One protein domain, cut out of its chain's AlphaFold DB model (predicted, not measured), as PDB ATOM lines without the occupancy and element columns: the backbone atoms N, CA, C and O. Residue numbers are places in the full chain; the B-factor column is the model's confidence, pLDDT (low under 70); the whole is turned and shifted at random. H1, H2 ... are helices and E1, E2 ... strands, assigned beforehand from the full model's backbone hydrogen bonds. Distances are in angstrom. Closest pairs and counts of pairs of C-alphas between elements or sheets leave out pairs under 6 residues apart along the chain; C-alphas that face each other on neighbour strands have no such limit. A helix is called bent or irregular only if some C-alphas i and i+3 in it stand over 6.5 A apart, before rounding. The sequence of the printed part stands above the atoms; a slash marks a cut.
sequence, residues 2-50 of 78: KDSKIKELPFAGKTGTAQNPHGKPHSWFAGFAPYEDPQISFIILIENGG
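Overview. This is residues 2 to 50 of the 78 residues of the protein "Penicillin-binding protein 2" of Candidatus Atribacteria bacterium (UniProt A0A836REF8). The model shows one narrow sheet of three long strands side by side, a meander in which each strand folds back along the one before, with a loose arm at one end. Residues 2 to 7, of which 3 to 6 belong to H1, stick out free as this arm, and the other end is drawn out by the loop of residues 19 to 25 between E1 and E2. The printed part has 49 residues, with one named helix and three named strands in the order H1, E1, E2, E3; the sheet order is E1 - E2 - E3, antiparallel throughout, and the class is mostly strand. The whole is only just loose, close to extended, with a radius of gyration of the C-alphas of 14.2 A, and the C-alphas span 46 by 20 by 12 A.

Along the chain. H1, residues 3 to 6, begins with C-alpha 3 at (-61.628, 98.297, -33.331). It is irregular: its C-alphas 3 and 6 are 7.1 A apart, against about 5 A in a regular helix. E1, residues 12 to 18, runs 19.8 A from C-alpha 12 at (-42.613, 98.821, -24.037) to C-alpha 18. E2, residues 26 to 33, is the longest strand by residues and measures 22.8 A. E3, residues 40 to 46, measures 19.5 A and ends with C-alpha 46 at (-48.070, 104.065, -6.499).

Arrangement. H1 is not on the sheet, with 0 pairs of C-alphas within 10 A. It is apart from E2 and from E3. E1 is an edge strand and forms a hairpin with E2, antiparallel at 168 degrees between their directions. The C-alphas of Thr 15 and Phe 29 face each other at 4.6 A, and N 14 and O 30, at 2.8 A, are within hydrogen-bond range. E2 is the inner strand and forms a second hairpin with E3, antiparallel at 171 degrees. The C-alphas of Ala 30 and Ile 43 face each other at 4.3 A; N 44 and O 29, at 2.8 A, and N 33 and O 40, at 2.9 A, are within hydrogen-bond range. E3 is the other edge strand. H1 is too short for an O i to N i+4 pair, and its one O i to N i+3 pair is not within range.

Size, cuts and confidence. The outline is a rod, and the two C-alphas farthest apart, those of Lys 2 and Pro 21, are 46.8 A apart. The sheet's C-alphas lie up to 3.1 A off its best plane. The printed part has no cut. The link from H1 to E1 is tight, those from E1 to E2 and from E2 to E3 are short, and no link is long. The mean pLDDT of the printed part is 89.5, with residues 2 to 8 under 70.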
ATOM      1  N   LYS A   2     -62.531 100.390 -36.749       40.72
ATOM      2  CA  LYS A   2     -61.731 101.202 -35.805       40.72
ATOM      3  C   LYS A   2     -61.240 100.396 -34.592       40.72
ATOM      4  O   LYS A   2     -60.489 100.917 -33.775       40.72
ATOM      5  N   ASP A   3     -61.637  99.133 -34.530       47.62
ATOM      6  CA  ASP A   3     -61.628  98.297 -33.331       47.62
ATOM      7  C   ASP A   3     -60.337  97.454 -33.204       47.62
ATOM      8  O   ASP A   3     -60.017  96.959 -32.131       47.62
ATOM      9  N   SER A   4     -59.505  97.374 -34.259       49.69
ATOM     10  CA  SER A   4     -58.215  96.650 -34.220       49.69
ATOM     11  C   SER A   4     -57.083  97.407 -33.511       49.69
ATOM     12  O   SER A   4     -56.082  96.800 -33.133       49.69
ATOM     13  N   LYS A   5     -57.237  98.717 -33.260       52.97
ATOM     14  CA  LYS A   5     -56.136  99.571 -32.777       52.97
ATOM     15  C   LYS A   5     -55.601  99.209 -31.386       52.97
ATOM     16  O   LYS A   5     -54.447  99.506 -31.106       52.97
ATOM     17  N   ILE A   6     -56.388  98.561 -30.516       53.34
ATOM     18  CA  ILE A   6     -55.914  98.143 -29.176       53.34
ATOM     19  C   ILE A   6     -54.892  97.008 -29.281       53.34
ATOM     20  O   ILE A   6     -53.907  97.001 -28.547       53.34
ATOM     21  N   LYS A   7     -55.118  96.059 -30.199       55.47
ATOM     22  CA  LYS A   7     -54.171  94.967 -30.482       55.47
ATOM     23  C   LYS A   7     -52.907  95.469 -31.190       55.47
ATOM     24  O   LYS A   7     -51.900  94.776 -31.175       55.47
ATOM     25  N   GLU A   8     -52.963  96.667 -31.768       64.81
ATOM     26  CA  GLU A   8     -51.923  97.252 -32.619       64.81
ATOM     27  C   GLU A   8     -51.175  98.430 -31.983       64.81
ATOM     28  O   GLU A   8     -50.364  99.057 -32.660       64.81
ATOM     29  N   LEU A   9     -51.399  98.743 -30.701       79.94
ATOM     30  CA  LEU A   9     -50.614  99.767 -30.006       79.94
ATOM     31  C   LEU A   9     -49.640  99.127 -29.001       79.94
ATOM     32  O   LEU A   9     -49.838  99.245 -27.787       79.94
ATOM     33  N   PRO A  10     -48.602  98.411 -29.484       86.62
ATOM     34  CA  PRO A  10     -47.602  97.828 -28.612       86.62
ATOM     35  C   PRO A  10     -46.906  98.949 -27.842       86.62
ATOM     36  O   PRO A  10     -46.513  99.964 -28.415       86.62
ATOM     37  N   PHE A  11     -46.751  98.759 -26.538       91.44
ATOM     38  CA  PHE A  11     -45.943  99.620 -25.685       91.44
ATOM     39  C   PHE A  11     -44.829  98.788 -25.060       91.44
ATOM     40  O   PHE A  11     -44.992  97.589 -24.827       91.44
ATOM     41  N   ALA A  12     -43.705  99.434 -24.771       95.12
ATOM     42  CA  ALA A  12     -42.613  98.821 -24.037       95.12
ATOM     43  C   ALA A  12     -42.433  99.513 -22.696       95.12
ATOM     44  O   ALA A  12     -42.672 100.711 -22.535       95.12
ATOM     45  N   GLY A  13     -41.995  98.741 -21.714       96.31
ATOM     46  CA  GLY A  13     -41.706  99.269 -20.398       96.31
ATOM     47  C   GLY A  13     -41.134  98.209 -19.481       96.31
ATOM     48  O   GLY A  13     -41.107  97.018 -19.799       96.31
ATOM     49  N   LYS A  14     -40.701  98.654 -18.308       97.88
ATOM     50  CA  LYS A  14     -40.163  97.794 -17.264       97.88
ATOM     51  C   LYS A  14     -40.883  98.046 -15.951       97.88
ATOM     52  O   LYS A  14     -40.942  99.172 -15.459       97.88
ATOM     53  N   THR A  15     -41.420  96.973 -15.378       97.44
ATOM     54  CA  THR A  15     -42.006  96.986 -14.036       97.44
ATOM     55  C   THR A  15     -40.915  97.043 -12.975       97.44
ATOM     56  O   THR A  15     -39.821  96.487 -13.149       97.44
ATOM     57  N   GLY A  16     -41.241  97.691 -11.861       95.94
ATOM     58  CA  GLY A  16     -40.421  97.731 -10.664       95.94
ATOM     59  C   GLY A  16     -41.276  97.583  -9.413       95.94
ATOM     60  O   GLY A  16     -42.453  97.944  -9.386       95.94
ATOM     61  N   THR A  17     -40.647  97.065  -8.368       96.62
ATOM     62  CA  THR A  17     -41.226  96.973  -7.032       96.62
ATOM     63  C   THR A  17     -40.160  97.475  -6.073       96.62
ATOM     64  O   THR A  17     -39.102  96.857  -5.959       96.62
ATOM     65  N   ALA A  18     -40.397  98.616  -5.429       96.69
ATOM     66  CA  ALA A  18     -39.444  99.183  -4.478       96.69
ATOM     67  C   ALA A  18     -39.834  98.762  -3.062       96.69
ATOM     68  O   ALA A  18     -40.950  99.028  -2.623       96.69
ATOM     69  N   GLN A  19     -38.932  98.085  -2.353       96.19
ATOM     70  CA  GLN A  19     -39.176  97.671  -0.973       96.19
ATOM     71  C   GLN A  19     -39.399  98.895  -0.082       96.19
ATOM     72  O   GLN A  19     -38.685  99.889  -0.192       96.19
ATOM     73  N   ASN A  20     -40.384  98.806   0.808       95.69
ATOM     74  CA  ASN A  20     -40.688  99.845   1.781       95.69
ATOM     75  C   ASN A  20     -40.666  99.228   3.188       95.69
ATOM     76  O   ASN A  20     -41.495  98.360   3.461       95.69
ATOM     77  N   PRO A  21     -39.771  99.656   4.095       94.75
ATOM     78  CA  PRO A  21     -39.738  99.138   5.464       94.75
ATOM     79  C   PRO A  21     -40.948  99.566   6.312       94.75
ATOM     80  O   PRO A  21     -41.192  98.982   7.363       94.75
ATOM     81  N   HIS A  22     -41.719 100.563   5.870       95.00
ATOM     82  CA  HIS A  22     -42.846 101.137   6.614       95.00
ATOM     83  C   HIS A  22     -44.223 100.706   6.089       95.00
ATOM     84  O   HIS A  22     -45.238 101.276   6.484       95.00
ATOM     85  N   GLY A  23     -44.293  99.727   5.185       93.94
ATOM     86  CA  GLY A  23     -45.564  99.311   4.604       93.94
ATOM     87  C   GLY A  23     -45.407  98.387   3.407       93.94
ATOM     88  O   GLY A  23     -44.428  97.658   3.273       93.94
ATOM     89  N   LYS A  24     -46.399  98.406   2.513       95.62
ATOM     90  CA  LYS A  24     -46.308  97.657   1.256       95.62
ATOM     91  C   LYS A  24     -45.207  98.255   0.370       95.62
ATOM     92  O   LYS A  24     -45.015  99.473   0.388       95.62
ATOM     93  N   PRO A  25     -44.540  97.438  -0.466       97.12
ATOM     94  CA  PRO A  25     -43.656  97.949  -1.504       97.12
ATOM     95  C   PRO A  25     -44.343  99.010  -2.373       97.12
ATOM     96  O   PRO A  25     -45.568  99.029  -2.494       97.12
ATOM     97  N   HIS A  26     -43.578  99.902  -2.983       97.69
ATOM     98  CA  HIS A  26     -44.107 100.836  -3.970       97.69
ATOM     99  C   HIS A  26     -44.152 100.183  -5.349       97.69
ATOM    100  O   HIS A  26     -43.193  99.524  -5.764       97.69
ATOM    101  N   SER A  27     -45.260 100.402  -6.053       98.25
ATOM    102  CA  SER A  27     -45.482  99.863  -7.392       98.25
ATOM    103  C   SER A  27     -44.946 100.850  -8.421       98.25
ATOM    104  O   SER A  27     -45.359 102.011  -8.428       98.25
ATOM    105  N   TRP A  28     -44.031 100.389  -9.272       98.12
ATOM    106  CA  TRP A  28     -43.409 101.193 -10.316       98.12
ATOM    107  C   TRP A  28     -43.671 100.619 -11.703       98.12
ATOM    108  O   TRP A  28     -43.583  99.407 -11.929       98.12
ATOM    109  N   PHE A  29     -43.888 101.511 -12.663       98.31
ATOM    110  CA  PHE A  29     -43.797 101.174 -14.076       98.31
ATOM    111  C   PHE A  29     -43.306 102.372 -14.886       98.31
ATOM    112  O   PHE A  29     -43.884 103.453 -14.809       98.31
ATOM    113  N   ALA A  30     -42.242 102.172 -15.656       98.38
ATOM    114  CA  ALA A  30     -41.725 103.156 -16.599       98.38
ATOM    115  C   ALA A  30     -41.772 102.573 -18.010       98.38
ATOM    116  O   ALA A  30     -41.504 101.383 -18.195       98.38
ATOM    117  N   GLY A  31     -42.105 103.393 -19.001       97.94
ATOM    118  CA  GLY A  31     -42.232 102.929 -20.376       97.94
ATOM    119  C   GLY A  31     -42.541 104.037 -21.369       97.94
ATOM    120  O   GLY A  31     -42.565 105.222 -21.028       97.94
ATOM    121  N   PHE A  32     -42.771 103.628 -22.611       97.62
ATOM    122  CA  PHE A  32     -43.148 104.504 -23.709       97.62
ATOM    123  C   PHE A  32     -44.074 103.789 -24.699       97.62
ATOM    124  O   PHE A  32     -44.140 102.556 -24.739       97.62
ATOM    125  N   ALA A  33     -44.809 104.575 -25.483       96.31
ATOM    126  CA  ALA A  33     -45.737 104.074 -26.487       96.31
ATOM    127  C   ALA A  33     -45.877 105.033 -27.689       96.31
ATOM    128  O   ALA A  33     -45.815 106.253 -27.499       96.31
ATOM    129  N   PRO A  34     -46.163 104.505 -28.895       94.81
ATOM    130  CA  PRO A  34     -46.004 103.105 -29.308       94.81
ATOM    131  C   PRO A  34     -44.536 102.643 -29.281       94.81
ATOM    132  O   PRO A  34     -43.632 103.455 -29.125       94.81
ATOM    133  N   TYR A  35     -44.294 101.339 -29.411       93.25
ATOM    134  CA  TYR A  35     -42.944 100.766 -29.402       93.25
ATOM    135  C   TYR A  35     -42.095 101.207 -30.607       93.25
ATOM    136  O   TYR A  35     -40.944 101.584 -30.427       93.25
ATOM    137  N   GLU A  36     -42.674 101.181 -31.811       91.69
ATOM    138  CA  GLU A  36     -41.952 101.448 -33.067       91.69
ATOM    139  C   GLU A  36     -41.720 102.946 -33.339       91.69
ATOM    140  O   GLU A  36     -40.663 103.323 -33.833       91.69
ATOM    141  N   ASP A  37     -42.684 103.811 -32.998       93.06
ATOM    142  CA  ASP A  37     -42.594 105.275 -33.166       93.06
ATOM    143  C   ASP A  37     -43.042 105.994 -31.881       93.06
ATOM    144  O   ASP A  37     -44.196 106.411 -31.791       93.06
ATOM    145  N   PRO A  38     -42.195 106.083 -30.838       96.31
ATOM    146  CA  PRO A  38     -42.605 106.569 -29.520       96.31
ATOM    147  C   PRO A  38     -43.127 108.012 -29.528       96.31
ATOM    148  O   PRO A  38     -42.416 108.940 -29.901       96.31
ATOM    149  N   GLN A  39     -44.343 108.221 -29.015       96.44
ATOM    150  CA  GLN A  39     -44.979 109.548 -28.929       96.44
ATOM    151  C   GLN A  39     -45.229 110.020 -27.495       96.44
ATOM    152  O   GLN A  39     -45.435 111.209 -27.261       96.44
ATOM    153  N   ILE A  40     -45.231 109.099 -26.527       96.88
ATOM    154  CA  ILE A  40     -45.366 109.404 -25.102       96.88
ATOM    155  C   ILE A  40     -44.456 108.491 -24.276       96.88
ATOM    156  O   ILE A  40     -44.439 107.278 -24.475       96.88
ATOM    157  N   SER A  41     -43.741 109.074 -23.313       97.94
ATOM    158  CA  SER A  41     -43.050 108.361 -22.233       97.94
ATOM    159  C   SER A  41     -43.755 108.607 -20.904       97.94
ATOM    160  O   SER A  41     -44.271 109.702 -20.674       97.94
ATOM    161  N   PHE A  42     -43.739 107.631 -20.005       97.44
ATOM    162  CA  PHE A  42     -44.387 107.740 -18.703       97.44
ATOM    163  C   PHE A  42     -43.583 107.055 -17.598       97.44
ATOM    164  O   PHE A  42     -42.838 106.100 -17.827       97.44
ATOM    165  N   ILE A  43     -43.805 107.531 -16.373       98.12
ATOM    166  CA  ILE A  43     -43.405 106.880 -15.129       98.12
ATOM    167  C   ILE A  43     -44.614 106.917 -14.196       98.12
ATOM    168  O   ILE A  43     -45.219 107.967 -13.995       98.12
ATOM    169  N   ILE A  44     -44.966 105.762 -13.642       98.25
ATOM    170  CA  ILE A  44     -46.060 105.593 -12.690       98.25
ATOM    171  C   ILE A  44     -45.471 105.066 -11.390       98.25
ATOM    172  O   ILE A  44     -44.807 104.027 -11.388       98.25
ATOM    173  N   LEU A  45     -45.755 105.780 -10.304       97.88
ATOM    174  CA  LEU A  45     -45.460 105.398  -8.931       97.88
ATOM    175  C   LEU A  45     -46.772 105.323  -8.156       97.88
ATOM    176  O   LEU A  45     -47.536 106.285  -8.133       97.88
ATOM    177  N   ILE A  46     -47.006 104.198  -7.489       97.88
ATOM    178  CA  ILE A  46     -48.070 104.065  -6.499       97.88
ATOM    179  C   ILE A  46     -47.418 103.760  -5.157       97.88
ATOM    180  O   ILE A  46     -46.897 102.657  -4.933       97.88
ATOM    181  N   GLU A  47     -47.454 104.743  -4.262       97.69
ATOM    182  CA  GLU A  47     -47.009 104.569  -2.886       97.69
ATOM    183  C   GLU A  47     -47.794 103.447  -2.213       97.69
ATOM    184  O   GLU A  47     -49.014 103.344  -2.334       97.69
ATOM    185  N   ASN A  48     -47.072 102.572  -1.518       96.81
ATOM    186  CA  ASN A  48     -47.620 101.378  -0.870       96.81
ATOM    187  C   ASN A  48     -48.493 100.496  -1.798       96.81
ATOM    188  O   ASN A  48     -49.373  99.769  -1.332       96.81
ATOM    189  N   GLY A  49     -48.258 100.558  -3.116       95.00
ATOM    190  CA  GLY A  49     -49.072  99.887  -4.130       95.00
ATOM    191  C   GLY A  49     -48.814  98.384  -4.286       95.00
ATOM    192  O   GLY A  49     -49.655  97.680  -4.829       95.00
ATOM    193  N   GLY A  50     -47.694  97.861  -3.793       94.50
ATOM    194  CA  GLY A  50     -47.267  96.482  -4.028       94.50
ATOM    195  C   GLY A  50     -46.536  96.327  -5.362       94.50
ATOM    196  O   GLY A  50     -45.683  97.143  -5.698       94.50
TER     197      GLY A  50